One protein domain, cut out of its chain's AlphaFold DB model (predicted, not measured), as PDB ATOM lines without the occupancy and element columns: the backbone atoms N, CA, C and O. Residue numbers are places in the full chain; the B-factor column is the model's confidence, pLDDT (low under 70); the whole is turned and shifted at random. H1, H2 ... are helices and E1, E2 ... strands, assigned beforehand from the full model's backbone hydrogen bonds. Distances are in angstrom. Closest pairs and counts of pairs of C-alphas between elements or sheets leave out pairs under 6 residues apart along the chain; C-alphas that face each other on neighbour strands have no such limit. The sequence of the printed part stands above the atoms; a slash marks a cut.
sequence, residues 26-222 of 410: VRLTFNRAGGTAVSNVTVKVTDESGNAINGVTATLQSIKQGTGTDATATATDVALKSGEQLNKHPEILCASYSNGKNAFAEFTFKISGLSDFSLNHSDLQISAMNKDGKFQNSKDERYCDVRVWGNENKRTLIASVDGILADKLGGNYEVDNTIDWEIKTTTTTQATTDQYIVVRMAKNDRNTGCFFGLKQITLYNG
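What this domain is: This is residues 26 to 222 of the 410 residues of the protein "Secreted protein" of Prevotella sp. CAG:5226 (UniProt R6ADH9). Two twisted sheets stand face to face as a sandwich, six strands in one and five in the other, with their strands crossed at 48 degrees. The sheets come close along both sides, E2 by E3 and E8 by E9, while short H1 and the loops of residues 130 to 142 and 166 to 178 lie at one end. The printed part has 197 residues, with the order E1 E2 E3 E4 H1 E5 E6 E7 E8 E9 E10 E11 along the chain. The sheets, E4 E3 E5 E10 E7 E8 and E2 E1 E11 E6 E9, are both antiparallel; the class is mostly strand, with 95 residues, under half, in named elements. It is compact, with a radius of gyration of the C-alphas of 15.6 A and spans of 44 by 32 by 29 A.

Where its parts are: Find C-alpha 26 at (-8.203, -43.502, -17.113), where E1, residues 26 to 32, begins. Next come E2, residues 41 to 46, and E3, residues 57 to 67, 30.5 A long. After E4, residues 75 to 77, and H1, residues 84 to 87, look for E5, residues 103 to 112, 29.8 A. E6, residues 118 to 129, spans 32.3 A and ends at C-alpha 129, (-0.925, -37.789, -41.325). Then follow E7, residues 143 to 149, E8, residues 157 to 165, E9, residues 179 to 183, and E10, residues 194 to 203, 29.5 A. E11, residues 211 to 221, 29.9 A, ends at (-7.521, -37.903, -11.425).

How they stand to each other: In the six-strand sheet, look at N 107 and O 199, 2.8 A, between E5 and E10, and at N 59 and O 110, 2.9 A, between E3 and E5. E4 and E8 are its edge strands; N 146 and O 161 of the hairpin E7 and E8 are 2.8 A apart. E8 bends by 63 degrees at residue 162. E4, H1 and E5 form a split strand-helix-strand unit, two strands running the same way with E3 between them, its crossover right-handed. In the five-strand sheet, N 28 and O 217 of the neighbours E1 and E11 are within hydrogen-bond range at 2.8 A, as are N 124 and O 181 of the neighbours E6 and E9 at 2.9 A. Between the sheets, the closest C-alphas of E2 and E3 are Val 43 and Thr 59, 5.5 A; those of E8 and E9 are Ala 159 and Ile 183, 5.6 A. H1 only grazes the five-strand sheet with residues 85 to 87; it is too short for an O i to N i+4 pair, and its one O i to N i+3 pair is within range.

The domain as a whole: The C-alphas farthest apart, Gly 55 and Lys 139, are 45.5 A from each other. The printed part has no cut. The long links are H1 to E5, E6 to E7 and E8 to E9. Mean pLDDT of the printed part is 89.1; look for values under 70 at residues 116, 120, 184 to 189 and 191.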
ATOM      1  N   VAL A  26      -7.299 -42.857 -16.164       88.12
ATOM      2  CA  VAL A  26      -8.203 -43.502 -17.113       88.12
ATOM      3  C   VAL A  26      -7.603 -43.334 -18.496       88.12
ATOM      4  O   VAL A  26      -7.449 -42.221 -18.993       88.12
ATOM      5  N   ARG A  27      -7.248 -44.442 -19.137       92.69
ATOM      6  CA  ARG A  27      -6.651 -44.446 -20.472       92.69
ATOM      7  C   ARG A  27      -7.638 -44.988 -21.490       92.69
ATOM      8  O   ARG A  27      -8.124 -46.105 -21.345       92.69
ATOM      9  N   LEU A  28      -7.892 -44.210 -22.535       97.00
ATOM     10  CA  LEU A  28      -8.667 -44.606 -23.702       97.00
ATOM     11  C   LEU A  28      -7.700 -44.992 -24.819       97.00
ATOM     12  O   LEU A  28      -6.916 -44.165 -25.286       97.00
ATOM     13  N   THR A  29      -7.791 -46.242 -25.260       97.19
ATOM     14  CA  THR A  29      -7.098 -46.746 -26.453       97.19
ATOM     15  C   THR A  29      -8.113 -47.219 -27.478       97.19
ATOM     16  O   THR A  29      -9.234 -47.606 -27.137       97.19
ATOM     17  N   PHE A  30      -7.734 -47.165 -28.749       97.50
ATOM     18  CA  PHE A  30      -8.663 -47.381 -29.850       97.50
ATOM     19  C   PHE A  30      -8.309 -48.638 -30.630       97.50
ATOM     20  O   PHE A  30      -7.164 -49.083 -30.651       97.50
ATOM     21  N   ASN A  31      -9.307 -49.216 -31.283       95.88
ATOM     22  CA  ASN A  31      -9.101 -50.240 -32.291       95.88
ATOM     23  C   ASN A  31     -10.199 -50.144 -33.349       95.88
ATOM     24  O   ASN A  31     -11.385 -50.237 -33.031       95.88
ATOM     25  N   ARG A  32      -9.809 -49.966 -34.606       93.31
ATOM     26  CA  ARG A  32     -10.713 -49.845 -35.749       93.31
ATOM     27  C   ARG A  32     -10.873 -51.184 -36.463       93.31
ATOM     28  O   ARG A  32      -9.919 -51.713 -37.026       93.31
ATOM     29  N   ALA A  33     -12.100 -51.683 -36.539       84.81
ATOM     30  CA  ALA A  33     -12.459 -52.875 -37.302       84.81
ATOM     31  C   ALA A  33     -12.731 -52.535 -38.783       84.81
ATOM     32  O   ALA A  33     -13.845 -52.697 -39.269       84.81
ATOM     33  N   GLY A  34     -11.723 -52.013 -39.498       76.19
ATOM     34  CA  GLY A  34     -11.836 -51.633 -40.916       76.19
ATOM     35  C   GLY A  34     -12.930 -50.590 -41.224       76.19
ATOM     36  O   GLY A  34     -13.670 -50.140 -40.353       76.19
ATOM     37  N   GLY A  35     -13.039 -50.161 -42.484       85.44
ATOM     38  CA  GLY A  35     -14.055 -49.187 -42.917       85.44
ATOM     39  C   GLY A  35     -13.893 -47.771 -42.337       85.44
ATOM     40  O   GLY A  35     -12.855 -47.408 -41.772       85.44
ATOM     41  N   THR A  36     -14.928 -46.947 -42.533       90.69
ATOM     42  CA  THR A  36     -14.892 -45.499 -42.247       90.69
ATOM     43  C   THR A  36     -15.936 -45.031 -41.223       90.69
ATOM     44  O   THR A  36     -15.933 -43.865 -40.832       90.69
ATOM     45  N   ALA A  37     -16.821 -45.916 -40.754       93.12
ATOM     46  CA  ALA A  37     -17.878 -45.566 -39.808       93.12
ATOM     47  C   ALA A  37     -17.359 -45.476 -38.365       93.12
ATOM     48  O   ALA A  37     -16.519 -46.271 -37.944       93.12
ATOM     49  N   VAL A  38     -17.920 -44.551 -37.581       93.06
ATOM     50  CA  VAL A  38     -17.623 -44.399 -36.145       93.06
ATOM     51  C   VAL A  38     -17.938 -45.674 -35.356       93.06
ATOM     52  O   VAL A  38     -17.173 -46.055 -34.474       93.06
ATOM     53  N   SER A  39     -18.999 -46.390 -35.737       93.94
ATOM     54  CA  SER A  39     -19.398 -47.673 -35.144       93.94
ATOM     55  C   SER A  39     -18.344 -48.777 -35.268       93.94
ATOM     56  O   SER A  39     -18.435 -49.780 -34.570       93.94
ATOM     57  N   ASN A  40     -17.347 -48.612 -36.142       93.31
ATOM     58  CA  ASN A  40     -16.276 -49.593 -36.319       93.31
ATOM     59  C   ASN A  40     -15.141 -49.405 -35.301       93.31
ATOM     60  O   ASN A  40     -14.162 -50.153 -35.336       93.31
ATOM     61  N   VAL A  41     -15.230 -48.408 -34.415       97.31
ATOM     62  CA  VAL A  41     -14.225 -48.138 -33.383       97.31
ATOM     63  C   VAL A  41     -14.622 -48.802 -32.076       97.31
ATOM     64  O   VAL A  41     -15.629 -48.462 -31.464       97.31
ATOM     65  N   THR A  42     -13.768 -49.699 -31.599       97.38
ATOM     66  CA  THR A  42     -13.781 -50.126 -30.200       97.38
ATOM     67  C   THR A  42     -12.912 -49.175 -29.387       97.38
ATOM     68  O   THR A  42     -11.772 -48.904 -29.769       97.38
ATOM     69  N   VAL A  43     -13.431 -48.693 -28.258       98.12
ATOM     70  CA  VAL A  43     -12.664 -47.909 -27.284       98.12
ATOM     71  C   VAL A  43     -12.483 -48.759 -26.035       98.12
ATOM     72  O   VAL A  43     -13.457 -49.186 -25.417       98.12
ATOM     73  N   LYS A  44     -11.232 -49.037 -25.675       96.56
ATOM     74  CA  LYS A  44     -10.888 -49.723 -24.427       96.56
ATOM     75  C   LYS A  44     -10.553 -48.694 -23.364       96.56
ATOM     76  O   LYS A  44      -9.870 -47.718 -23.666       96.56
ATOM     77  N   VAL A  45     -10.997 -48.956 -22.138       94.81
ATOM     78  CA  VAL A  45     -10.719 -48.115 -20.974       94.81
ATOM     79  C   VAL A  45      -9.897 -48.913 -19.970       94.81
ATOM     80  O   VAL A  45     -10.325 -49.989 -19.550       94.81
ATOM     81  N   THR A  46      -8.719 -48.408 -19.614       90.62
ATOM     82  CA  THR A  46      -7.805 -49.082 -18.684       90.62
ATOM     83  C   THR A  46      -7.285 -48.153 -17.592       90.62
ATOM     84  O   THR A  46      -7.250 -46.936 -17.778       90.62
ATOM     85  N   ASP A  47      -6.859 -48.736 -16.476       85.00
ATOM     86  CA  ASP A  47      -6.168 -48.055 -15.376       85.00
ATOM     87  C   ASP A  47      -4.684 -47.754 -15.702       85.00
ATOM     88  O   ASP A  47      -4.217 -47.968 -16.830       85.00
ATOM     89  N   GLU A  48      -3.927 -47.258 -14.715       78.31
ATOM     90  CA  GLU A  48      -2.491 -46.967 -14.844       78.31
ATOM     91  C   GLU A  48      -1.628 -48.201 -15.152       78.31
ATOM     92  O   GLU A  48      -0.566 -48.085 -15.767       78.31
ATOM     93  N   SER A  49      -2.100 -49.387 -14.763       75.69
ATOM     94  CA  SER A  49      -1.423 -50.669 -14.970       75.69
ATOM     95  C   SER A  49      -1.793 -51.310 -16.313       75.69
ATOM     96  O   SER A  49      -1.240 -52.348 -16.676       75.69
ATOM     97  N   GLY A  50      -2.711 -50.699 -17.068       81.25
ATOM     98  CA  GLY A  50      -3.216 -51.224 -18.333       81.25
ATOM     99  C   GLY A  50      -4.306 -52.287 -18.173       81.25
ATOM    100  O   GLY A  50      -4.675 -52.924 -19.162       81.25
ATOM    101  N   ASN A  51      -4.848 -52.478 -16.967       86.19
ATOM    102  CA  ASN A  51      -5.950 -53.405 -16.734       86.19
ATOM    103  C   ASN A  51      -7.286 -52.746 -17.066       86.19
ATOM    104  O   ASN A  51      -7.465 -51.543 -16.882       86.19
ATOM    105  N   ALA A  52      -8.246 -53.541 -17.537       89.88
ATOM    106  CA  ALA A  52      -9.606 -53.060 -17.741       89.88
ATOM    107  C   ALA A  52     -10.236 -52.644 -16.407       89.88
ATOM    108  O   ALA A  52     -10.101 -53.335 -15.397       89.88
ATOM    109  N   ILE A  53     -10.964 -51.536 -16.430       87.06
ATOM    110  CA  ILE A  53     -11.630 -51.002 -15.247       87.06
ATOM    111  C   ILE A  53     -13.016 -51.633 -15.155       87.06
ATOM    112  O   ILE A  53     -13.810 -51.550 -16.093       87.06
ATOM    113  N   ASN A  54     -13.314 -52.282 -14.032       84.50
ATOM    114  CA  ASN A  54     -14.582 -52.978 -13.863       84.50
ATOM    115  C   ASN A  54     -15.769 -51.998 -13.900       84.50
ATOM    116  O   ASN A  54     -15.746 -50.970 -13.232       84.50
ATOM    117  N   GLY A  55     -16.806 -52.320 -14.676       88.00
ATOM    118  CA  GLY A  55     -18.010 -51.491 -14.805       88.00
ATOM    119  C   GLY A  55     -17.861 -50.230 -15.664       88.00
ATOM    120  O   GLY A  55     -18.872 -49.592 -15.951       88.00
ATOM    121  N   VAL A  56     -16.651 -49.894 -16.129       91.38
ATOM    122  CA  VAL A  56     -16.418 -48.721 -16.979       91.38
ATOM    123  C   VAL A  56     -16.348 -49.129 -18.445       91.38
ATOM    124  O   VAL A  56     -15.642 -50.060 -18.831       91.38
ATOM    125  N   THR A  57     -17.066 -48.399 -19.291       95.12
ATOM    126  CA  THR A  57     -17.043 -48.583 -20.748       95.12
ATOM    127  C   THR A  57     -16.836 -47.249 -21.444       95.12
ATOM    128  O   THR A  57     -17.158 -46.202 -20.886       95.12
ATOM    129  N   ALA A  58     -16.306 -47.262 -22.667       96.94
ATOM    130  CA  ALA A  58     -16.241 -46.065 -23.490       96.94
ATOM    131  C   ALA A  58     -16.609 -46.352 -24.940       96.94
ATOM    132  O   ALA A  58     -16.472 -47.466 -25.442       96.94
ATOM    133  N   THR A  59     -17.068 -45.310 -25.619       97.56
ATOM    134  CA  THR A  59     -17.481 -45.348 -27.021       97.56
ATOM    135  C   THR A  59     -17.112 -44.040 -27.709       97.56
ATOM    136  O   THR A  59     -17.180 -42.967 -27.105       97.56
ATOM    137  N   LEU A  60     -16.730 -44.121 -28.983       98.12
ATOM    138  CA  LEU A  60     -16.627 -42.950 -29.848       98.12
ATOM    139  C   LEU A  60     -18.033 -42.627 -30.366       98.12
ATOM    140  O   LEU A  60     -18.667 -43.470 -30.992       98.12
ATOM    141  N   GLN A  61     -18.522 -41.427 -30.074       97.69
ATOM    142  CA  GLN A  61     -19.880 -40.981 -30.395       97.69
ATOM    143  C   GLN A  61     -19.945 -40.314 -31.769       97.69
ATOM    144  O   GLN A  61     -20.818 -40.619 -32.577       97.69
ATOM    145  N   SER A  62     -19.002 -39.417 -32.056       97.56
ATOM    146  CA  SER A  62     -18.968 -38.681 -33.321       97.56
ATOM    147  C   SER A  62     -17.565 -38.219 -33.676       97.56
ATOM    148  O   SER A  62     -16.728 -38.004 -32.793       97.56
ATOM    149  N   ILE A  63     -17.356 -37.982 -34.969       98.06
ATOM    150  CA  ILE A  63     -16.186 -37.288 -35.498       98.06
ATOM    151  C   ILE A  63     -16.689 -36.114 -36.326       98.06
ATOM    152  O   ILE A  63     -17.514 -36.300 -37.218       98.06
ATOM    153  N   LYS A  64     -16.190 -34.913 -36.046       97.88
ATOM    154  CA  LYS A  64     -16.608 -33.685 -36.717       97.88
ATOM    155  C   LYS A  64     -15.421 -32.930 -37.298       97.88
ATOM    156  O   LYS A  64     -14.290 -33.058 -36.832       97.88
ATOM    157  N   GLN A  65     -15.703 -32.125 -38.313       97.69
ATOM    158  CA  GLN A  65     -14.782 -31.146 -38.886       97.69
ATOM    159  C   GLN A  65     -15.338 -29.732 -38.771       97.69
ATOM    160  O   GLN A  65     -16.547 -29.549 -38.643       97.69
ATOM    161  N   GLY A  66     -14.465 -28.747 -38.930       96.75
ATOM    162  CA  GLY A  66     -14.803 -27.334 -39.064       96.75
ATOM    163  C   GLY A  66     -13.528 -26.499 -39.099       96.75
ATOM    164  O   GLY A  66     -12.457 -27.025 -39.411       96.75
ATOM    165  N   THR A  67     -13.628 -25.215 -38.762       95.00
ATOM    166  CA  THR A  67     -12.482 -24.293 -38.704       95.00
ATOM    167  C   THR A  67     -12.427 -23.532 -37.383       95.00
ATOM    168  O   THR A  67     -13.459 -23.057 -36.913       95.00
ATOM    169  N   GLY A  68     -11.226 -23.362 -36.828       93.00
ATOM    170  CA  GLY A  68     -10.974 -22.614 -35.593       93.00
ATOM    171  C   GLY A  68     -10.971 -23.467 -34.319       93.00
ATOM    172  O   GLY A  68     -11.292 -24.657 -34.319       93.00
ATOM    173  N   THR A  69     -10.595 -22.846 -33.204       92.19
ATOM    174  CA  THR A  69     -10.461 -23.500 -31.889       92.19
ATOM    175  C   THR A  69     -11.642 -23.227 -30.956       92.19
ATOM    176  O   THR A  69     -11.802 -23.937 -29.965       92.19
ATOM    177  N   ASP A  70     -12.514 -22.276 -31.300       93.19
ATOM    178  CA  ASP A  70     -13.635 -21.852 -30.457       93.19
ATOM    179  C   ASP A  70     -14.669 -22.960 -30.243       93.19
ATOM    180  O   ASP A  70     -15.095 -23.632 -31.188       93.19
ATOM    181  N   ALA A  71     -15.156 -23.108 -29.009       93.56
ATOM    182  CA  ALA A  71     -16.186 -24.089 -28.655       93.56
ATOM    183  C   ALA A  71     -17.463 -23.958 -29.514       93.56
ATOM    184  O   ALA A  71     -18.124 -24.956 -29.805       93.56
ATOM    185  N   THR A  72     -17.773 -22.739 -29.963       95.06
ATOM    186  CA  THR A  72     -18.938 -22.392 -30.789       95.06
ATOM    187  C   THR A  72     -18.705 -22.534 -32.293       95.06
ATOM    188  O   THR A  72     -19.627 -22.282 -33.069       95.06
ATOM    189  N   ALA A  73     -17.499 -22.909 -32.734       94.81
ATOM    190  CA  ALA A  73     -17.214 -23.088 -34.152       94.81
ATOM    191  C   ALA A  73     -18.160 -24.128 -34.769       94.81
ATOM    192  O   ALA A  73     -18.392 -25.196 -34.191       94.81
ATOM    193  N   THR A  74     -18.684 -23.816 -35.957       95.75
ATOM    194  CA  THR A  74     -19.570 -24.723 -36.694       95.75
ATOM    195  C   THR A  74     -18.845 -26.033 -36.970       95.75
ATOM    196  O   THR A  74     -17.710 -26.032 -37.449       95.75
ATOM    197  N   ALA A  75     -19.509 -27.143 -36.654       96.44
ATOM    198  CA  ALA A  75     -18.953 -28.477 -36.772       96.44
ATOM    199  C   ALA A  75     -19.919 -29.387 -37.541       96.44
ATOM    200  O   ALA A  75     -21.111 -29.417 -37.239       96.44
ATOM    201  N   THR A  76     -19.405 -30.136 -38.513       97.50
ATOM    202  CA  THR A  76     -20.182 -31.087 -39.328       97.50
ATOM    203  C   THR A  76     -19.598 -32.482 -39.211       97.50
ATOM    204  O   THR A  76     -18.373 -32.618 -39.204       97.50
ATOM    205  N   ASP A  77     -20.446 -33.505 -39.174       97.75
ATOM    206  CA  ASP A  77     -19.995 -34.892 -39.076       97.75
ATOM    207  C   ASP A  77     -19.150 -35.314 -40.283       97.75
ATOM    208  O   ASP A  77     -19.410 -34.940 -41.429       97.75
ATOM    209  N   VAL A  78     -18.117 -36.106 -40.007       97.56
ATOM    210  CA  VAL A  78     -17.234 -36.710 -41.006       97.56
ATOM    211  C   VAL A  78     -16.923 -38.153 -40.644       97.56
ATOM    212  O   VAL A  78     -16.999 -38.571 -39.492       97.56
ATOM    213  N   ALA A  79     -16.537 -38.925 -41.653       96.56
ATOM    214  CA  ALA A  79     -16.110 -40.300 -41.470       96.56
ATOM    215  C   ALA A  79     -14.655 -40.392 -40.969       96.56
ATOM    216  O   ALA A  79     -13.877 -39.430 -41.037       96.56
ATOM    217  N   LEU A  80     -14.262 -41.586 -40.525       96.00
ATOM    218  CA  LEU A  80     -12.858 -41.933 -40.326       96.00
ATOM    219  C   LEU A  80     -12.122 -41.926 -41.663       96.00
ATOM    220  O   LEU A  80     -12.587 -42.470 -42.666       96.00
ATOM    221  N   LYS A  81     -10.915 -41.378 -41.644       94.81
ATOM    222  CA  LYS A  81      -9.952 -41.481 -42.728       94.81
ATOM    223  C   LYS A  81      -9.350 -42.886 -42.756       94.81
ATOM    224  O   LYS A  81      -9.015 -43.468 -41.721       94.81
ATOM    225  N   SER A  82      -9.190 -43.433 -43.949       92.62
ATOM    226  CA  SER A  82      -8.530 -44.714 -44.211       92.62
ATOM    227  C   SER A  82      -7.498 -44.547 -45.320       92.62
ATOM    228  O   SER A  82      -7.546 -43.565 -46.063       92.62
ATOM    229  N   GLY A  83      -6.600 -45.518 -45.446       92.88
ATOM    230  CA  GLY A  83      -5.541 -45.523 -46.454       92.88
ATOM    231  C   GLY A  83      -4.176 -45.820 -45.848       92.88
ATOM    232  O   GLY A  83      -3.899 -45.447 -44.710       92.88
ATOM    233  N   GLU A  84      -3.336 -46.510 -46.617       94.69
ATOM    234  CA  GLU A  84      -1.919 -46.727 -46.314       94.69
ATOM    235  C   GLU A  84      -1.657 -47.174 -44.861       94.69
ATOM    236  O   GLU A  84      -2.059 -48.271 -44.469       94.69
ATOM    237  N   GLN A  85      -0.990 -46.340 -44.054       94.69
ATOM    238  CA  GLN A  85      -0.609 -46.680 -42.683       94.69
ATOM    239  C   GLN A  85      -1.797 -46.654 -41.724       94.69
ATOM    240  O   GLN A  85      -1.849 -47.486 -40.827       94.69
ATOM    241  N   LEU A  86      -2.820 -45.824 -41.956       93.75
ATOM    242  CA  LEU A  86      -4.061 -45.874 -41.168       93.75
ATOM    243  C   LEU A  86      -4.784 -47.226 -41.274       93.75
ATOM    244  O   LEU A  86      -5.565 -47.560 -40.388       93.75
ATOM    245  N   ASN A  87      -4.540 -48.011 -42.330       92.94
ATOM    246  CA  ASN A  87      -5.084 -49.369 -42.446       92.94
ATOM    247  C   ASN A  87      -4.245 -50.415 -41.692       92.94
ATOM    248  O   ASN A  87      -4.744 -51.501 -41.412       92.94
ATOM    249  N   LYS A  88      -2.979 -50.105 -41.391       93.69
ATOM    250  CA  LYS A  88      -2.048 -50.968 -40.644       93.69
ATOM    251  C   LYS A  88      -1.991 -50.621 -39.153       93.69
ATOM    252  O   LYS A  88      -1.602 -51.471 -38.362       93.69
ATOM    253  N   HIS A  89      -2.417 -49.409 -38.801       94.75
ATOM    254  CA  HIS A  89      -2.480 -48.870 -37.445       94.75
ATOM    255  C   HIS A  89      -3.940 -48.652 -37.016       94.75
ATOM    256  O   HIS A  89      -4.422 -47.511 -36.995       94.75
ATOM    257  N   PRO A  90      -4.693 -49.731 -36.720       94.81
ATOM    258  CA  PRO A  90      -6.094 -49.624 -36.317       94.81
ATOM    259  C   PRO A  90      -6.282 -48.869 -34.992       94.81
ATOM    260  O   PRO A  90      -7.399 -48.456 -34.681       94.81
ATOM    261  N   GLU A  91      -5.217 -48.660 -34.227       96.00
ATOM    262  CA  GLU A  91      -5.189 -47.871 -33.002       96.00
ATOM    263  C   GLU A  91      -5.222 -46.351 -33.224       96.00
ATOM    264  O   GLU A  91      -5.395 -45.607 -32.263       96.00
ATOM    265  N   ILE A  92      -5.097 -45.872 -34.468       95.88
ATOM    266  CA  ILE A  92      -5.084 -44.437 -34.786       95.88
ATOM    267  C   ILE A  92      -6.420 -43.995 -35.388       95.88
ATOM    268  O   ILE A  92      -6.845 -44.429 -36.469       95.88
ATOM    269  N   LEU A  93      -7.067 -43.051 -34.707       97.25
ATOM    270  CA  LEU A  93      -8.249 -42.352 -35.190       97.25
ATOM    271  C   LEU A  93      -7.827 -41.117 -35.976       97.25
ATOM    272  O   LEU A  93      -7.134 -40.249 -35.464       97.25
ATOM    273  N   CYS A  94      -8.274 -41.003 -37.219       96.56
ATOM    274  CA  CYS A  94      -8.005 -39.833 -38.044       96.56
ATOM    275  C   CYS A  94      -9.297 -39.433 -38.746       96.56
ATOM    276  O   CYS A  94      -9.988 -40.290 -39.292       96.56
ATOM    277  N   ALA A  95      -9.654 -38.153 -38.708       96.88
ATOM    278  CA  ALA A  95     -10.880 -37.661 -39.324       96.88
ATOM    279  C   ALA A  95     -10.664 -37.369 -40.816       96.88
ATOM    280  O   ALA A  95      -9.607 -36.884 -41.223       96.88
ATOM    281  N   SER A  96     -11.674 -37.620 -41.648       95.12
ATOM    282  CA  SER A  96     -11.642 -37.266 -43.071       95.12
ATOM    283  C   SER A  96     -12.102 -35.819 -43.299       95.12
ATOM    284  O   SER A  96     -13.108 -35.581 -43.965       95.12
ATOM    285  N   TYR A  97     -11.384 -34.855 -42.720       93.12
ATOM    286  CA  TYR A  97     -11.736 -33.433 -42.778       93.12
ATOM    287  C   TYR A  97     -11.113 -32.687 -43.968       93.12
ATOM    288  O   TYR A  97     -10.140 -33.118 -44.586       93.12
ATOM    289  N   SER A  98     -11.662 -31.520 -44.286       90.81
ATOM    290  CA  SER A  98     -11.126 -30.624 -45.308       90.81
ATOM    291  C   SER A  98      -9.813 -30.016 -44.814       90.81
ATOM    292  O   SER A  98      -9.822 -29.218 -43.885       90.81
ATOM    293  N   ASN A  99      -8.677 -30.363 -45.424       86.56
ATOM    294  CA  ASN A  99      -7.340 -29.928 -44.985       86.56
ATOM    295  C   ASN A  99      -7.017 -28.466 -45.383       86.56
ATOM    296  O   ASN A  99      -5.997 -28.177 -46.009       86.56
ATOM    297  N   GLY A 100      -7.914 -27.541 -45.043       88.06
ATOM    298  CA  GLY A 100      -7.763 -26.103 -45.253       88.06
ATOM    299  C   GLY A 100      -6.962 -25.412 -44.145       88.06
ATOM    300  O   GLY A 100      -6.381 -26.056 -43.266       88.06
ATOM    301  N   LYS A 101      -6.924 -24.077 -44.190       87.44
ATOM    302  CA  LYS A 101      -6.383 -23.254 -43.101       87.44
ATOM    303  C   LYS A 101      -7.273 -23.392 -41.861       87.44
ATOM    304  O   LYS A 101      -8.494 -23.380 -41.986       87.44
ATOM    305  N   ASN A 102      -6.661 -23.535 -40.686       89.50
ATOM    306  CA  ASN A 102      -7.331 -23.620 -39.379       89.50
ATOM    307  C   ASN A 102      -8.380 -24.736 -39.268       89.50
ATOM    308  O   ASN A 102      -9.235 -24.702 -38.386       89.50
ATOM    309  N   ALA A 103      -8.331 -25.722 -40.165       95.19
ATOM    310  CA  ALA A 103      -9.249 -26.843 -40.145       95.19
ATOM    311  C   ALA A 103      -8.990 -27.732 -38.926       95.19
ATOM    312  O   ALA A 103      -7.836 -27.904 -38.522       95.19
ATOM    313  N   PHE A 104     -10.050 -28.311 -38.366       96.75
ATOM    314  CA  PHE A 104      -9.948 -29.196 -37.213       96.75
ATOM    315  C   PHE A 104     -10.558 -30.574 -37.447       96.75
ATOM    316  O   PHE A 104     -11.480 -30.746 -38.246       96.75
ATOM    317  N   ALA A 105     -10.064 -31.528 -36.662       97.50
ATOM    318  CA  ALA A 105     -10.720 -32.787 -36.354       97.50
ATOM    319  C   ALA A 105     -11.216 -32.749 -34.903       97.50
ATOM    320  O   ALA A 105     -10.470 -32.363 -34.004       97.50
ATOM    321  N   GLU A 106     -12.463 -33.140 -34.673       98.12
ATOM    322  CA  GLU A 106     -13.079 -33.194 -33.349       98.12
ATOM    323  C   GLU A 106     -13.636 -34.591 -33.088       98.12
ATOM    324  O   GLU A 106     -14.429 -35.097 -33.875       98.12
ATOM    325  N   PHE A 107     -13.241 -35.201 -31.976       98.31
ATOM    326  CA  PHE A 107     -13.657 -36.533 -31.555       98.31
ATOM    327  C   PHE A 107     -14.435 -36.410 -30.252       98.31
ATOM    328  O   PHE A 107     -13.933 -35.838 -29.287       98.31
ATOM    329  N   THR A 108     -15.658 -36.933 -30.222       98.06
ATOM    330  CA  THR A 108     -16.478 -36.967 -29.005       98.06
ATOM    331  C   THR A 108     -16.553 -38.391 -28.493       98.06
ATOM    332  O   THR A 108     -17.012 -39.279 -29.207       98.06
ATOM    333  N   PHE A 109     -16.124 -38.602 -27.257       97.75
ATOM    334  CA  PHE A 109     -16.178 -39.875 -26.558       97.75
ATOM    335  C   PHE A 109     -17.195 -39.797 -25.428       97.75
ATOM    336  O   PHE A 109     -17.325 -38.758 -24.783       97.75
ATOM    337  N   LYS A 110     -17.873 -40.910 -25.167       96.25
ATOM    338  CA  LYS A 110     -18.689 -41.111 -23.971       96.25
ATOM    339  C   LYS A 110     -18.058 -42.220 -23.145       96.25
ATOM    340  O   LYS A 110     -17.833 -43.306 -23.678       96.25
ATOM    341  N   ILE A 111     -17.787 -41.941 -21.878       94.25
ATOM    342  CA  ILE A 111     -17.321 -42.891 -20.869       94.25
ATOM    343  C   ILE A 111     -18.474 -43.091 -19.887       94.25
ATOM    344  O   ILE A 111     -18.965 -42.122 -19.314       94.25
ATOM    345  N   SER A 112     -18.915 -44.326 -19.703       92.62
ATOM    346  CA  SER A 112     -20.019 -44.674 -18.809       92.62
ATOM    347  C   SER A 112     -19.514 -45.509 -17.645       92.62
ATOM    348  O   SER A 112     -18.657 -46.375 -17.829       92.62
ATOM    349  N   GLY A 113     -20.074 -45.267 -16.461       86.75
ATOM    350  CA  GLY A 113     -19.733 -45.996 -15.236       86.75
ATOM    351  C   GLY A 113     -18.506 -45.453 -14.506       86.75
ATOM    352  O   GLY A 113     -18.095 -46.036 -13.511       86.75
ATOM    353  N   LEU A 114     -17.933 -44.339 -14.971       82.38
ATOM    354  CA  LEU A 114     -16.840 -43.670 -14.276       82.38
ATOM    355  C   LEU A 114     -17.407 -42.872 -13.089       82.38
ATOM    356  O   LEU A 114     -18.049 -41.841 -13.281       82.38
ATOM    357  N   SER A 115     -17.196 -43.362 -11.867       70.56
ATOM    358  CA  SER A 115     -17.524 -42.666 -10.617       70.56
ATOM    359  C   SER A 115     -16.253 -42.207  -9.902       70.56
ATOM    360  O   SER A 115     -15.176 -42.748 -10.137       70.56
ATOM    361  N   ASP A 116     -16.375 -41.189  -9.046       65.50
ATOM    362  CA  ASP A 116     -15.299 -40.709  -8.161       65.50
ATOM    363  C   ASP A 116     -13.982 -40.324  -8.868       65.50
ATOM    364  O   ASP A 116     -12.896 -40.354  -8.290       65.50
ATOM    365  N   PHE A 117     -14.082 -39.898 -10.131       72.62
ATOM    366  CA  PHE A 117     -12.952 -39.455 -10.941       72.62
ATOM    367  C   PHE A 117     -13.007 -37.944 -11.167       72.62
ATOM    368  O   PHE A 117     -13.989 -37.435 -11.697       72.62
ATOM    369  N   SER A 118     -11.966 -37.207 -10.790       73.19
ATOM    370  CA  SER A 118     -11.878 -35.756 -10.978       73.19
ATOM    371  C   SER A 118     -10.909 -35.420 -12.111       73.19
ATOM    372  O   SER A 118      -9.695 -35.475 -11.949       73.19
ATOM    373  N   LEU A 119     -11.449 -35.048 -13.271       76.56
ATOM    374  CA  LEU A 119     -10.694 -34.674 -14.463       76.56
ATOM    375  C   LEU A 119      -9.914 -33.390 -14.205       76.56
ATOM    376  O   LEU A 119     -10.485 -32.299 -14.149       76.56
ATOM    377  N   ASN A 120      -8.605 -33.535 -14.060       69.69
ATOM    378  CA  ASN A 120      -7.673 -32.424 -14.106       69.69
ATOM    379  C   ASN A 120      -6.949 -32.531 -15.453       69.69
ATOM    380  O   ASN A 120      -7.533 -32.190 -16.466       69.69
ATOM    381  N   HIS A 121      -5.741 -33.060 -15.553       74.94
ATOM    382  CA  HIS A 121      -4.985 -33.021 -16.808       74.94
ATOM    383  C   HIS A 121      -5.309 -34.163 -17.792       74.94
ATOM    384  O   HIS A 121      -5.911 -35.183 -17.434       74.94
ATOM    385  N   SER A 122      -4.876 -33.993 -19.047       84.44
ATOM    386  CA  SER A 122      -4.942 -35.034 -20.071       84.44
ATOM    387  C   SER A 122      -3.647 -35.139 -20.868       84.44
ATOM    388  O   SER A 122      -3.135 -34.116 -21.316       84.44
ATOM    389  N   ASP A 123      -3.203 -36.360 -21.154       88.75
ATOM    390  CA  ASP A 123      -2.158 -36.587 -22.154       88.75
ATOM    391  C   ASP A 123      -2.777 -37.110 -23.441       88.75
ATOM    392  O   ASP A 123      -3.667 -37.964 -23.415       88.75
ATOM    393  N   LEU A 124      -2.277 -36.630 -24.573       93.62
ATOM    394  CA  LEU A 124      -2.689 -37.087 -25.889       93.62
ATOM    395  C   LEU A 124      -1.497 -37.627 -26.660       93.62
ATOM    396  O   LEU A 124      -0.425 -37.029 -26.677       93.62
ATOM    397  N   GLN A 125      -1.724 -38.730 -27.360       95.06
ATOM    398  CA  GLN A 125      -0.777 -39.259 -28.331       95.06
ATOM    399  C   GLN A 125      -1.229 -38.857 -29.732       95.06
ATOM    400  O   GLN A 125      -2.240 -39.370 -30.228       95.06
ATOM    401  N   ILE A 126      -0.507 -37.913 -30.342       95.12
ATOM    402  CA  ILE A 126      -0.898 -37.264 -31.602       95.12
ATOM    403  C   ILE A 126       0.155 -37.507 -32.680       95.12
ATOM    404  O   ILE A 126       1.351 -37.388 -32.433       95.12
ATOM    405  N   SER A 127      -0.299 -37.808 -33.891       93.94
ATOM    406  CA  SER A 127       0.532 -37.853 -35.095       93.94
ATOM    407  C   SER A 127      -0.031 -36.948 -36.184       93.94
ATOM    408  O   SER A 127      -1.234 -36.690 -36.261       93.94
ATOM    409  N   ALA A 128       0.832 -36.474 -37.072       94.31
ATOM    410  CA  ALA A 128       0.419 -35.851 -38.314       94.31
ATOM    411  C   ALA A 128       0.413 -36.892 -39.437       94.31
ATOM    412  O   ALA A 128       1.366 -37.641 -39.631       94.31
ATOM    413  N   MET A 129      -0.658 -36.883 -40.219       94.12
ATOM    414  CA  MET A 129      -0.925 -37.789 -41.325       94.12
ATOM    415  C   MET A 129      -1.036 -37.004 -42.635       94.12
ATOM    416  O   MET A 129      -1.462 -35.844 -42.673       94.12
ATOM    417  N   ASN A 130      -0.643 -37.618 -43.744       92.31
ATOM    418  CA  ASN A 130      -0.816 -37.042 -45.070       92.31
ATOM    419  C   ASN A 130      -2.207 -37.375 -45.644       92.31
ATOM    420  O   ASN A 130      -3.033 -38.048 -45.019       92.31
ATOM    421  N   LYS A 131      -2.491 -36.892 -46.860       92.44
ATOM    422  CA  LYS A 131      -3.791 -37.117 -47.513       92.44
ATOM    423  C   LYS A 131      -4.089 -38.593 -47.808       92.44
ATOM    424  O   LYS A 131      -5.263 -38.942 -47.883       92.44
ATOM    425  N   ASP A 132      -3.064 -39.429 -47.925       92.94
ATOM    426  CA  ASP A 132      -3.177 -40.849 -48.263       92.94
ATOM    427  C   ASP A 132      -3.226 -41.735 -47.003       92.94
ATOM    428  O   ASP A 132      -3.426 -42.940 -47.099       92.94
ATOM    429  N   GLY A 133      -3.082 -41.149 -45.807       93.25
ATOM    430  CA  GLY A 133      -3.082 -41.885 -44.542       93.25
ATOM    431  C   GLY A 133      -1.717 -42.451 -44.146       93.25
ATOM    432  O   GLY A 133      -1.655 -43.382 -43.347       93.25
ATOM    433  N   LYS A 134      -0.619 -41.909 -44.683       94.38
ATOM    434  CA  LYS A 134       0.740 -42.158 -44.176       94.38
ATOM    435  C   LYS A 134       1.073 -41.173 -43.062       94.38
ATOM    436  O   LYS A 134       0.536 -40.065 -43.068       94.38
ATOM    437  N   PHE A 135       1.973 -41.545 -42.155       93.88
ATOM    438  CA  PHE A 135       2.560 -40.590 -41.214       93.88
ATOM    439  C   PHE A 135       3.245 -39.469 -41.988       93.88
ATOM    440  O   PHE A 135       3.638 -39.686 -43.126       93.88
ATOM    441  N   GLN A 136       3.364 -38.277 -41.414       89.94
ATOM    442  CA  GLN A 136       4.113 -37.159 -41.984       89.94
ATOM    443  C   GLN A 136       5.504 -37.120 -41.386       89.94
ATOM    444  O   GLN A 136       5.648 -37.113 -40.175       89.94
ATOM    445  N   ASN A 137       6.525 -37.077 -42.232       80.88
ATOM    446  CA  ASN A 137       7.917 -37.049 -41.794       80.88
ATOM    447  C   ASN A 137       8.766 -36.127 -42.687       80.88
ATOM    448  O   ASN A 137       9.952 -36.367 -42.933       80.88
ATOM    449  N   SER A 138       8.113 -35.111 -43.271       73.62
ATOM    450  CA  SER A 138       8.797 -34.132 -44.116       73.62
ATOM    451  C   SER A 138       9.638 -33.186 -43.256       73.62
ATOM    452  O   SER A 138       9.560 -33.187 -42.031       73.62
ATOM    453  N   LYS A 139      10.476 -32.374 -43.906       74.06
ATOM    454  CA  LYS A 139      11.254 -31.333 -43.219       74.06
ATOM    455  C   LYS A 139      10.393 -30.153 -42.746       74.06
ATOM    456  O   LYS A 139      10.926 -29.256 -42.104       74.06
ATOM    457  N   ASP A 140       9.109 -30.135 -43.098       81.81
ATOM    458  CA  ASP A 140       8.179 -29.076 -42.715       81.81
ATOM    459  C   ASP A 140       7.551 -29.423 -41.373       81.81
ATOM    460  O   ASP A 140       7.069 -30.538 -41.198       81.81
ATOM    461  N   GLU A 141       7.507 -28.454 -40.471       88.31
ATOM    462  CA  GLU A 141       6.903 -28.604 -39.151       88.31
ATOM    463  C   GLU A 141       5.375 -28.484 -39.222       88.31
ATOM    464  O   GLU A 141       4.825 -27.603 -39.897       88.31
ATOM    465  N   ARG A 142       4.664 -29.351 -38.494       90.38
ATOM    466  CA  ARG A 142       3.196 -29.364 -38.471       90.38
ATOM    467  C   ARG A 142       2.672 -29.095 -37.079       90.38
ATOM    468  O   ARG A 142       2.647 -29.971 -36.222       90.38
ATOM    469  N   TYR A 143       2.182 -27.880 -36.890       93.06
ATOM    470  CA  TYR A 143       1.703 -27.412 -35.598       93.06
ATOM    471  C   TYR A 143       0.198 -27.642 -35.398       93.06
ATOM    472  O   TYR A 143      -0.601 -27.457 -36.324       93.06
ATOM    473  N   CYS A 144      -0.194 -28.031 -34.191       93.62
ATOM    474  CA  CYS A 144      -1.573 -28.279 -33.791       93.62
ATOM    475  C   CYS A 144      -1.935 -27.429 -32.570       93.62
ATOM    476  O   CYS A 144      -1.155 -27.330 -31.627       93.62
ATOM    477  N   ASP A 145      -3.143 -26.882 -32.566       95.00
ATOM    478  CA  ASP A 145      -3.782 -26.325 -31.380       95.00
ATOM    479  C   ASP A 145      -4.785 -27.353 -30.864       95.00
ATOM    480  O   ASP A 145      -5.591 -27.892 -31.629       95.00
ATOM    481  N   VAL A 146      -4.731 -27.662 -29.574       95.25
ATOM    482  CA  VAL A 146      -5.545 -28.712 -28.965       95.25
ATOM    483  C   VAL A 146      -6.474 -28.135 -27.916       95.25
ATOM    484  O   VAL A 146      -6.083 -27.300 -27.099       95.25
ATOM    485  N   ARG A 147      -7.716 -28.616 -27.919       93.81
ATOM    486  CA  ARG A 147      -8.712 -28.361 -26.878       93.81
ATOM    487  C   ARG A 147      -9.342 -29.679 -26.444       93.81
ATOM    488  O   ARG A 147      -9.715 -30.489 -27.290       93.81
ATOM    489  N   VAL A 148      -9.478 -29.876 -25.139       92.69
ATOM    490  CA  VAL A 148     -10.150 -31.027 -24.534       92.69
ATOM    491  C   VAL A 148     -11.244 -30.505 -23.615       92.69
ATOM    492  O   VAL A 148     -10.948 -29.761 -22.685       92.69
ATOM    493  N   TRP A 149     -12.497 -30.881 -23.855       91.25
ATOM    494  CA  TRP A 149     -13.633 -30.517 -23.004       91.25
ATOM    495  C   TRP A 149     -14.214 -31.726 -22.282       91.25
ATOM    496  O   TRP A 149     -14.230 -32.829 -22.821       91.25
ATOM    497  N   GLY A 150     -14.742 -31.481 -21.084       88.25
ATOM    498  CA  GLY A 150     -15.371 -32.464 -20.200       88.25
ATOM    499  C   GLY A 150     -16.883 -32.545 -20.329       88.25
ATOM    500  O   GLY A 150     -17.557 -33.036 -19.432       88.25
ATOM    501  N   ASN A 151     -17.444 -31.995 -21.399       88.56
ATOM    502  CA  ASN A 151     -18.857 -32.117 -21.709       88.56
ATOM    503  C   ASN A 151     -19.100 -31.929 -23.203       88.56
ATOM    504  O   ASN A 151     -18.363 -31.232 -23.900       88.56
ATOM    505  N   GLU A 152     -20.181 -32.534 -23.687       90.62
ATOM    506  CA  GLU A 152     -20.565 -32.490 -25.099       90.62
ATOM    507  C   GLU A 152     -20.843 -31.059 -25.588       90.62
ATOM    508  O   GLU A 152     -20.510 -30.696 -26.715       90.62
ATOM    509  N   ASN A 153     -21.394 -30.209 -24.715       90.69
ATOM    510  CA  ASN A 153     -21.672 -28.804 -25.018       90.69
ATOM    511  C   ASN A 153     -20.442 -27.883 -24.906       90.69
ATOM    512  O   ASN A 153     -20.587 -26.676 -25.102       90.69
ATOM    513  N   LYS A 154     -19.256 -28.432 -24.597       92.31
ATOM    514  CA  LYS A 154     -17.961 -27.729 -24.562       92.31
ATOM    515  C   LYS A 154     -17.925 -26.526 -23.612       92.31
ATOM    516  O   LYS A 154     -17.172 -25.579 -23.826       92.31
ATOM    517  N   ARG A 155     -18.741 -26.545 -22.553       88.06
ATOM    518  CA  ARG A 155     -18.751 -25.509 -21.504       88.06
ATOM    519  C   ARG A 155     -17.639 -25.688 -20.481       88.06
ATOM    520  O   ARG A 155     -17.255 -24.714 -19.844       88.06
ATOM    521  N   THR A 156     -17.131 -26.907 -20.330       85.12
ATOM    522  CA  THR A 156     -16.079 -27.225 -19.365       85.12
ATOM    523  C   THR A 156     -14.812 -27.573 -20.118       85.12
ATOM    524  O   THR A 156     -14.668 -28.693 -20.605       85.12
ATOM    525  N   LEU A 157     -13.911 -26.605 -20.258       86.12
ATOM    526  CA  LEU A 157     -12.593 -26.850 -20.829       86.12
ATOM    527  C   LEU A 157     -11.749 -27.589 -19.786       86.12
ATOM    528  O   LEU A 157     -11.504 -27.060 -18.708       86.12
ATOM    529  N   ILE A 158     -11.336 -28.809 -20.115       80.56
ATOM    530  CA  ILE A 158     -10.404 -29.584 -19.299       80.56
ATOM    531  C   ILE A 158      -9.001 -29.092 -19.615       80.56
ATOM    532  O   ILE A 158      -8.330 -28.579 -18.739       80.56
ATOM    533  N   ALA A 159      -8.557 -29.173 -20.866       83.75
ATOM    534  CA  ALA A 159      -7.165 -28.899 -21.202       83.75
ATOM    535  C   ALA A 159      -7.045 -28.147 -22.529       83.75
ATOM    536  O   ALA A 159      -7.840 -28.347 -23.451       83.75
ATOM    537  N   SER A 160      -6.039 -27.282 -22.640       89.12
ATOM    538  CA  SER A 160      -5.748 -26.574 -23.885       89.12
ATOM    539  C   SER A 160      -4.277 -26.240 -24.026       89.12
ATOM    540  O   SER A 160      -3.643 -25.809 -23.066       89.12
ATOM    541  N   VAL A 161      -3.767 -26.363 -25.246       90.81
ATOM    542  CA  VAL A 161      -2.421 -25.929 -25.619       90.81
ATOM    543  C   VAL A 161      -2.424 -25.489 -27.078       90.81
ATOM    544  O   VAL A 161      -3.153 -26.059 -27.890       90.81
ATOM    545  N   ASP A 162      -1.626 -24.477 -27.400       92.50
ATOM    546  CA  ASP A 162      -1.451 -23.975 -28.763       92.50
ATOM    547  C   ASP A 162      -0.052 -24.305 -29.279       92.50
ATOM    548  O   ASP A 162       0.923 -24.285 -28.527       92.50
ATOM    549  N   GLY A 163       0.046 -24.580 -30.577       92.19
ATOM    550  CA  GLY A 163       1.315 -24.715 -31.279       92.19
ATOM    551  C   GLY A 163       2.154 -25.927 -30.876       92.19
ATOM    552  O   GLY A 163       3.379 -25.833 -30.899       92.19
ATOM    553  N   ILE A 164       1.537 -27.065 -30.538       91.88
ATOM    554  CA  ILE A 164       2.285 -28.313 -30.325       91.88
ATOM    555  C   ILE A 164       2.745 -28.903 -31.661       91.88
ATOM    556  O   ILE A 164       2.035 -28.811 -32.664       91.88
ATOM    557  N   LEU A 165       3.926 -29.518 -31.692       91.44
ATOM    558  CA  LEU A 165       4.454 -30.170 -32.892       91.44
ATOM    559  C   LEU A 165       3.837 -31.572 -33.045       91.44
ATOM    560  O   LEU A 165       3.940 -32.407 -32.153       91.44
ATOM    561  N   ALA A 166       3.181 -31.842 -34.169       90.00
ATOM    562  CA  ALA A 166       2.459 -33.098 -34.395       90.00
ATOM    563  C   ALA A 166       3.230 -34.113 -35.257       90.00
ATOM    564  O   ALA A 166       2.752 -35.228 -35.453       90.00
ATOM    565  N   ASP A 167       4.393 -33.754 -35.798       87.12
ATOM    566  CA  ASP A 167       5.262 -34.654 -36.552       87.12
ATOM    567  C   ASP A 167       6.684 -34.722 -36.008       87.12
ATOM    568  O   ASP A 167       7.216 -33.799 -35.395       87.12
ATOM    569  N   LYS A 168       7.327 -35.857 -36.278       80.75
ATOM    570  CA  LYS A 168       8.770 -35.998 -36.123       80.75
ATOM    571  C   LYS A 168       9.445 -35.497 -37.397       80.75
ATOM    572  O   LYS A 168       9.065 -35.915 -38.486       80.75
ATOM    573  N   LEU A 169      10.440 -34.625 -37.255       78.81
ATOM    574  CA  LEU A 169      11.216 -34.110 -38.383       78.81
ATOM    575  C   LEU A 169      12.239 -35.145 -38.858       78.81
ATOM    576  O   LEU A 169      13.081 -35.590 -38.078       78.81
ATOM    577  N   GLY A 170      12.208 -35.457 -40.154       70.88
ATOM    578  CA  GLY A 170      13.168 -36.346 -40.807       70.88
ATOM    579  C   GLY A 170      12.972 -37.831 -40.472       70.88
ATOM    580  O   GLY A 170      13.221 -38.289 -39.357       70.88
ATOM    581  N   GLY A 171      12.571 -38.619 -41.476       74.62
ATOM    582  CA  GLY A 171      12.344 -40.057 -41.323       74.62
ATOM    583  C   GLY A 171      11.377 -40.640 -42.357       74.62
ATOM    584  O   GLY A 171      11.188 -40.083 -43.436       74.62
ATOM    585  N   ASN A 172      10.797 -41.802 -42.044       83.31
ATOM    586  CA  ASN A 172       9.979 -42.592 -42.965       83.31
ATOM    587  C   ASN A 172       8.472 -42.379 -42.719       83.31
ATOM    588  O   ASN A 172       8.014 -42.430 -41.580       83.31
ATOM    589  N   TYR A 173       7.706 -42.191 -43.798       87.81
ATOM    590  CA  TYR A 173       6.243 -42.052 -43.802       87.81
ATOM    591  C   TYR A 173       5.490 -43.329 -43.369       87.81
ATOM    592  O   TYR A 173       4.274 -43.307 -43.179       87.81
ATOM    593  N   GLU A 174       6.191 -44.456 -43.243       89.94
ATOM    594  CA  GLU A 174       5.630 -45.748 -42.835       89.94
ATOM    595  C   GLU A 174       5.847 -46.093 -41.361       89.94
ATOM    596  O   GLU A 174       5.321 -47.094 -40.888       89.94
ATOM    597  N   VAL A 175       6.629 -45.288 -40.641       87.31
ATOM    598  CA  VAL A 175       6.957 -45.532 -39.236       87.31
ATOM    599  C   VAL A 175       6.069 -44.662 -38.362       87.31
ATOM    600  O   VAL A 175       6.000 -43.452 -38.577       87.31
ATOM    601  N   ASP A 176       5.438 -45.282 -37.364       88.12
ATOM    602  CA  ASP A 176       4.674 -44.574 -36.341       88.12
ATOM    603  C   ASP A 176       5.546 -43.517 -35.661       88.12
ATOM    604  O   ASP A 176       6.580 -43.816 -35.056       88.12
ATOM    605  N   ASN A 177       5.133 -42.264 -35.814       84.94
ATOM    606  CA  ASN A 177       5.815 -41.095 -35.287       84.94
ATOM    607  C   ASN A 177       4.935 -40.294 -34.326       84.94
ATOM    608  O   ASN A 177       5.137 -39.090 -34.173       84.94
ATOM    609  N   THR A 178       3.962 -40.959 -33.709       90.50
ATOM    610  CA  THR A 178       3.103 -40.370 -32.690       90.50
ATOM    611  C   THR A 178       3.938 -39.773 -31.554       90.50
ATOM    612  O   THR A 178       4.905 -40.381 -31.093       90.50
ATOM    613  N   ILE A 179       3.565 -38.570 -31.124       88.94
ATOM    614  CA  ILE A 179       4.226 -37.801 -30.071       88.94
ATOM    615  C   ILE A 179       3.288 -37.713 -28.870       88.94
ATOM    616  O   ILE A 179       2.095 -37.430 -29.019       88.94
ATOM    617  N   ASP A 180       3.853 -37.938 -27.688       88.38
ATOM    618  CA  ASP A 180       3.167 -37.794 -26.410       88.38
ATOM    619  C   ASP A 180       3.166 -36.320 -25.996       88.38
ATOM    620  O   ASP A 180       4.222 -35.706 -25.830       88.38
ATOM    621  N   TRP A 181       1.975 -35.760 -25.811       85.81
ATOM    622  CA  TRP A 181       1.780 -34.392 -25.352       85.81
ATOM    623  C   TRP A 181       1.027 -34.381 -24.036       85.81
ATOM    624  O   TRP A 181      -0.111 -34.840 -23.965       85.81
ATOM    625  N   GLU A 182       1.648 -33.800 -23.018       80.62
ATOM    626  CA  GLU A 182       0.973 -33.467 -21.770       80.62
ATOM    627  C   GLU A 182       0.217 -32.145 -21.927       80.62
ATOM    628  O   GLU A 182       0.801 -31.120 -22.290       80.62
ATOM    629  N   ILE A 183      -1.083 -32.154 -21.626       79.25
ATOM    630  CA  ILE A 183      -1.949 -30.978 -21.720       79.25
ATOM    631  C   ILE A 183      -2.598 -30.740 -20.357       79.25
ATOM    632  O   ILE A 183      -3.461 -31.491 -19.897       79.25
ATOM    633  N   LYS A 184      -2.156 -29.674 -19.690       67.25
ATOM    634  CA  LYS A 184      -2.553 -29.344 -18.315       67.25
ATOM    635  C   LYS A 184      -3.795 -28.455 -18.282       67.25
ATOM    636  O   LYS A 184      -4.025 -27.660 -19.194       67.25
ATOM    637  N   THR A 185      -4.556 -28.558 -17.193       63.41
ATOM    638  CA  THR A 185      -5.557 -27.551 -16.793       63.41
ATOM    639  C   THR A 185      -5.013 -26.627 -15.729       63.41
ATOM    640  O   THR A 185      -4.019 -26.924 -15.074       63.41
ATOM    641  N   THR A 186      -5.791 -25.582 -15.462       52.56
ATOM    642  CA  THR A 186      -5.800 -24.884 -14.172       52.56
ATOM    643  C   THR A 186      -7.022 -25.234 -13.305       52.56
ATOM    644  O   THR A 186      -7.098 -24.785 -12.167       52.56
ATOM    645  N   THR A 187      -7.975 -26.039 -13.799       56.53
ATOM    646  CA  THR A 187      -9.246 -26.343 -13.117       56.53
ATOM    647  C   THR A 187      -9.550 -27.841 -13.057       56.53
ATOM    648  O   THR A 187      -9.487 -28.528 -14.072       56.53
ATOM    649  N   THR A 188      -9.954 -28.345 -11.887       64.06
ATOM    650  CA  THR A 188     -10.421 -29.732 -11.700       64.06
ATOM    651  C   THR A 188     -11.937 -29.819 -11.908       64.06
ATOM    652  O   THR A 188     -12.680 -29.008 -11.356       64.06
ATOM    653  N   THR A 189     -12.416 -30.808 -12.670       67.50
ATOM    654  CA  THR A 189     -13.853 -31.070 -12.882       67.50
ATOM    655  C   THR A 189     -14.223 -32.482 -12.439       67.50
ATOM    656  O   THR A 189     -13.659 -33.451 -12.937       67.50
ATOM    657  N   GLN A 190     -15.222 -32.622 -11.569       70.50
ATOM    658  CA  GLN A 190     -15.754 -33.935 -11.200       70.50
ATOM    659  C   GLN A 190     -16.415 -34.618 -12.407       70.50
ATOM    660  O   GLN A 190     -17.250 -34.014 -13.082       70.50
ATOM    661  N   ALA A 191     -16.065 -35.880 -12.662       69.81
ATOM    662  CA  ALA A 191     -16.680 -36.664 -13.719       69.81
ATOM    663  C   ALA A 191     -18.132 -37.013 -13.382       69.81
ATOM    664  O   ALA A 191     -18.491 -37.263 -12.228       69.81
ATOM    665  N   THR A 192     -18.966 -37.055 -14.415       74.38
ATOM    666  CA  THR A 192     -20.349 -37.529 -14.328       74.38
ATOM    667  C   THR A 192     -20.438 -39.020 -14.651       74.38
ATOM    668  O   THR A 192     -19.579 -39.554 -15.344       74.38
ATOM    669  N   THR A 193     -21.522 -39.687 -14.233       75.94
ATOM    670  CA  THR A 193     -21.770 -41.115 -14.535       75.94
ATOM    671  C   THR A 193     -21.631 -41.446 -16.023       75.94
ATOM    672  O   THR A 193     -21.081 -42.487 -16.377       75.94
ATOM    673  N   ASP A 194     -22.119 -40.541 -16.875       86.69
ATOM    674  CA  ASP A 194     -21.899 -40.530 -18.317       86.69
ATOM    675  C   ASP A 194     -21.007 -39.334 -18.661       86.69
ATOM    676  O   ASP A 194     -21.483 -38.226 -18.906       86.69
ATOM    677  N   GLN A 195     -19.697 -39.538 -18.610       90.00
ATOM    678  CA  GLN A 195     -18.697 -38.511 -18.852       90.00
ATOM    679  C   GLN A 195     -18.420 -38.367 -20.351       90.00
ATOM    680  O   GLN A 195     -17.972 -39.306 -21.009       90.00
ATOM    681  N   TYR A 196     -18.625 -37.167 -20.890       92.50
ATOM    682  CA  TYR A 196     -18.268 -36.856 -22.274       92.50
ATOM    683  C   TYR A 196     -16.892 -36.208 -22.345       92.50
ATOM    684  O   TYR A 196     -16.601 -35.287 -21.587       92.50
ATOM    685  N   ILE A 197     -16.062 -36.657 -23.280       93.62
ATOM    686  CA  ILE A 197     -14.769 -36.040 -23.576       93.62
ATOM    687  C   ILE A 197     -14.768 -35.620 -25.035       93.62
ATOM    688  O   ILE A 197     -14.925 -36.456 -25.924       93.62
ATOM    689  N   VAL A 198     -14.586 -34.329 -25.290       95.94
ATOM    690  CA  VAL A 198     -14.465 -33.795 -26.648       95.94
ATOM    691  C   VAL A 198     -13.027 -33.367 -26.873       95.94
ATOM    692  O   VAL A 198     -12.566 -32.436 -26.226       95.94
ATOM    693  N   VAL A 199     -12.324 -34.019 -27.796       96.81
ATOM    694  CA  VAL A 199     -10.955 -33.663 -28.192       96.81
ATOM    695  C   VAL A 199     -10.999 -33.001 -29.557       96.81
ATOM    696  O   VAL A 199     -11.395 -33.633 -30.535       96.81
ATOM    697  N   ARG A 200     -10.559 -31.747 -29.646       97.19
ATOM    698  CA  ARG A 200     -10.364 -31.037 -30.910       97.19
ATOM    699  C   ARG A 200      -8.886 -30.792 -31.160       97.19
ATOM    700  O   ARG A 200      -8.196 -30.235 -30.313       97.19
ATOM    701  N   MET A 201      -8.450 -31.157 -32.359       96.69
ATOM    702  CA  MET A 201      -7.121 -30.896 -32.902       96.69
ATOM    703  C   MET A 201      -7.286 -29.993 -34.123       96.69
ATOM    704  O   MET A 201      -7.797 -30.433 -35.156       96.69
ATOM    705  N   ALA A 202      -6.925 -28.720 -33.985       95.88
ATOM    706  CA  ALA A 202      -7.025 -27.709 -35.029       95.88
ATOM    707  C   ALA A 202      -5.646 -27.387 -35.600       95.88
ATOM    708  O   ALA A 202      -4.647 -27.358 -34.886       95.88
ATOM    709  N   LYS A 203      -5.572 -27.125 -36.904       94.44
ATOM    710  CA  LYS A 203      -4.329 -26.655 -37.517       94.44
ATOM    711  C   LYS A 203      -3.993 -25.267 -36.987       94.44
ATOM    712  O   LYS A 203      -4.806 -24.357 -37.125       94.44
ATOM    713  N   ASN A 204      -2.781 -25.115 -36.466       91.94
ATOM    714  CA  ASN A 204      -2.228 -23.807 -36.140       91.94
ATOM    715  C   ASN A 204      -1.904 -23.032 -37.436       91.94
ATOM    716  O   ASN A 204      -1.659 -23.643 -38.481       91.94
ATOM    717  N   ASP A 205      -1.827 -21.702 -37.372       87.56
ATOM    718  CA  ASP A 205      -1.485 -20.840 -38.516       87.56
ATOM    719  C   ASP A 205      -0.138 -21.188 -39.183       87.56
ATOM    720  O   ASP A 205       0.058 -20.905 -40.365       87.56
ATOM    721  N   ARG A 206       0.785 -21.827 -38.452       86.19
ATOM    722  CA  ARG A 206       2.089 -22.289 -38.963       86.19
ATOM    723  C   ARG A 206       2.023 -23.620 -39.721       86.19
ATOM    724  O   ARG A 206       3.013 -24.037 -40.312       86.19
ATOM    725  N   ASN A 207       0.891 -24.319 -39.689       86.12
ATOM    726  CA  ASN A 207       0.762 -25.654 -40.262       86.12
ATOM    727  C   ASN A 207       0.469 -25.600 -41.769       86.12
ATOM    728  O   ASN A 207      -0.632 -25.250 -42.204       86.12
ATOM    729  N   THR A 208       1.439 -26.040 -42.568       76.88
ATOM    730  CA  THR A 208       1.386 -26.030 -44.038       76.88
ATOM    731  C   THR A 208       0.502 -27.126 -44.644       76.88
ATOM    732  O   THR A 208       0.200 -27.080 -45.836       76.88
ATOM    733  N   GLY A 209       0.018 -28.087 -43.849       84.94
ATOM    734  CA  GLY A 209      -0.885 -29.140 -44.312       84.94
ATOM    735  C   GLY A 209      -0.662 -30.497 -43.651       84.94
ATOM    736  O   GLY A 209       0.350 -31.163 -43.890       84.94
ATOM    737  N   CYS A 210      -1.673 -30.978 -42.926       92.00
ATOM    738  CA  CYS A 210      -1.797 -32.372 -42.506       92.00
ATOM    739  C   CYS A 210      -3.205 -32.706 -42.017       92.00
ATOM    740  O   CYS A 210      -4.053 -31.835 -41.826       92.00
ATOM    741  N   PHE A 211      -3.407 -34.001 -41.823       95.25
ATOM    742  CA  PHE A 211      -4.463 -34.573 -41.014       95.25
ATOM    743  C   PHE A 211      -3.898 -34.905 -39.628       95.25
ATOM    744  O   PHE A 211      -2.730 -35.267 -39.546       95.25
ATOM    745  N   PHE A 212      -4.682 -34.830 -38.555       96.31
ATOM    746  CA  PHE A 212      -4.236 -35.293 -37.234       96.31
ATOM    747  C   PHE A 212      -4.762 -36.697 -36.928       96.31
ATOM    748  O   PHE A 212      -5.945 -36.991 -37.138       96.31
ATOM    749  N   GLY A 213      -3.865 -37.565 -36.470       96.25
ATOM    750  CA  GLY A 213      -4.147 -38.880 -35.915       96.25
ATOM    751  C   GLY A 213      -4.113 -38.827 -34.389       96.25
ATOM    752  O   GLY A 213      -3.187 -38.268 -33.814       96.25
ATOM    753  N   LEU A 214      -5.114 -39.415 -33.742       97.56
ATOM    754  CA  LEU A 214      -5.223 -39.563 -32.294       97.56
ATOM    755  C   LEU A 214      -5.122 -41.046 -31.940       97.56
ATOM    756  O   LEU A 214      -5.958 -41.842 -32.369       97.56
ATOM    757  N   LYS A 215      -4.100 -41.412 -31.167       96.62
ATOM    758  CA  LYS A 215      -3.790 -42.810 -30.824       96.62
ATOM    759  C   LYS A 215      -4.246 -43.205 -29.421       96.62
ATOM    760  O   LYS A 215      -4.661 -44.337 -29.188       96.62
ATOM    761  N   GLN A 216      -4.186 -42.263 -28.487       96.25
ATOM    762  CA  GLN A 216      -4.542 -42.491 -27.093       96.25
ATOM    763  C   GLN A 216      -4.958 -41.177 -26.439       96.25
ATOM    764  O   GLN A 216      -4.405 -40.119 -26.749       96.25
ATOM    765  N   ILE A 217      -5.907 -41.272 -25.510       94.88
ATOM    766  CA  ILE A 217      -6.198 -40.223 -24.534       94.88
ATOM    767  C   ILE A 217      -5.916 -40.808 -23.160       94.88
ATOM    768  O   ILE A 217      -6.441 -41.863 -22.810       94.88
ATOM    769  N   THR A 218      -5.131 -40.107 -22.367       89.88
ATOM    770  CA  THR A 218      -5.017 -40.366 -20.945       89.88
ATOM    771  C   THR A 218      -5.701 -39.240 -20.198       89.88
ATOM    772  O   THR A 218      -5.394 -38.078 -20.425       89.88
ATOM    773  N   LEU A 219      -6.593 -39.590 -19.287       86.81
ATOM    774  CA  LEU A 219      -7.206 -38.689 -18.328       86.81
ATOM    775  C   LEU A 219      -6.640 -39.019 -16.956       86.81
ATOM    776  O   LEU A 219      -6.453 -40.193 -16.627       86.81
ATOM    777  N   TYR A 220      -6.414 -37.999 -16.145       78.44
ATOM    778  CA  TYR A 220      -5.884 -38.186 -14.805       78.44
ATOM    779  C   TYR A 220      -6.824 -37.628 -13.753       78.44
ATOM    780  O   TYR A 220      -7.457 -36.584 -13.944       78.44
ATOM    781  N   ASN A 221      -6.865 -38.344 -12.635       73.25
ATOM    782  CA  ASN A 221      -7.521 -37.903 -11.425       73.25
ATOM    783  C   ASN A 221      -6.494 -37.136 -10.592       73.25
ATOM    784  O   ASN A 221      -5.549 -37.728 -10.091       73.25
ATOM    785  N   GLY A 222      -6.623 -35.817 -10.475       72.00
ATOM    786  CA  GLY A 222      -5.728 -35.009  -9.638       72.00
ATOM    787  C   GLY A 222      -4.454 -34.461 -10.305       72.00
ATOM    788  O   GLY A 222      -4.381 -34.216 -11.511       72.00
TER     789      GLY A 222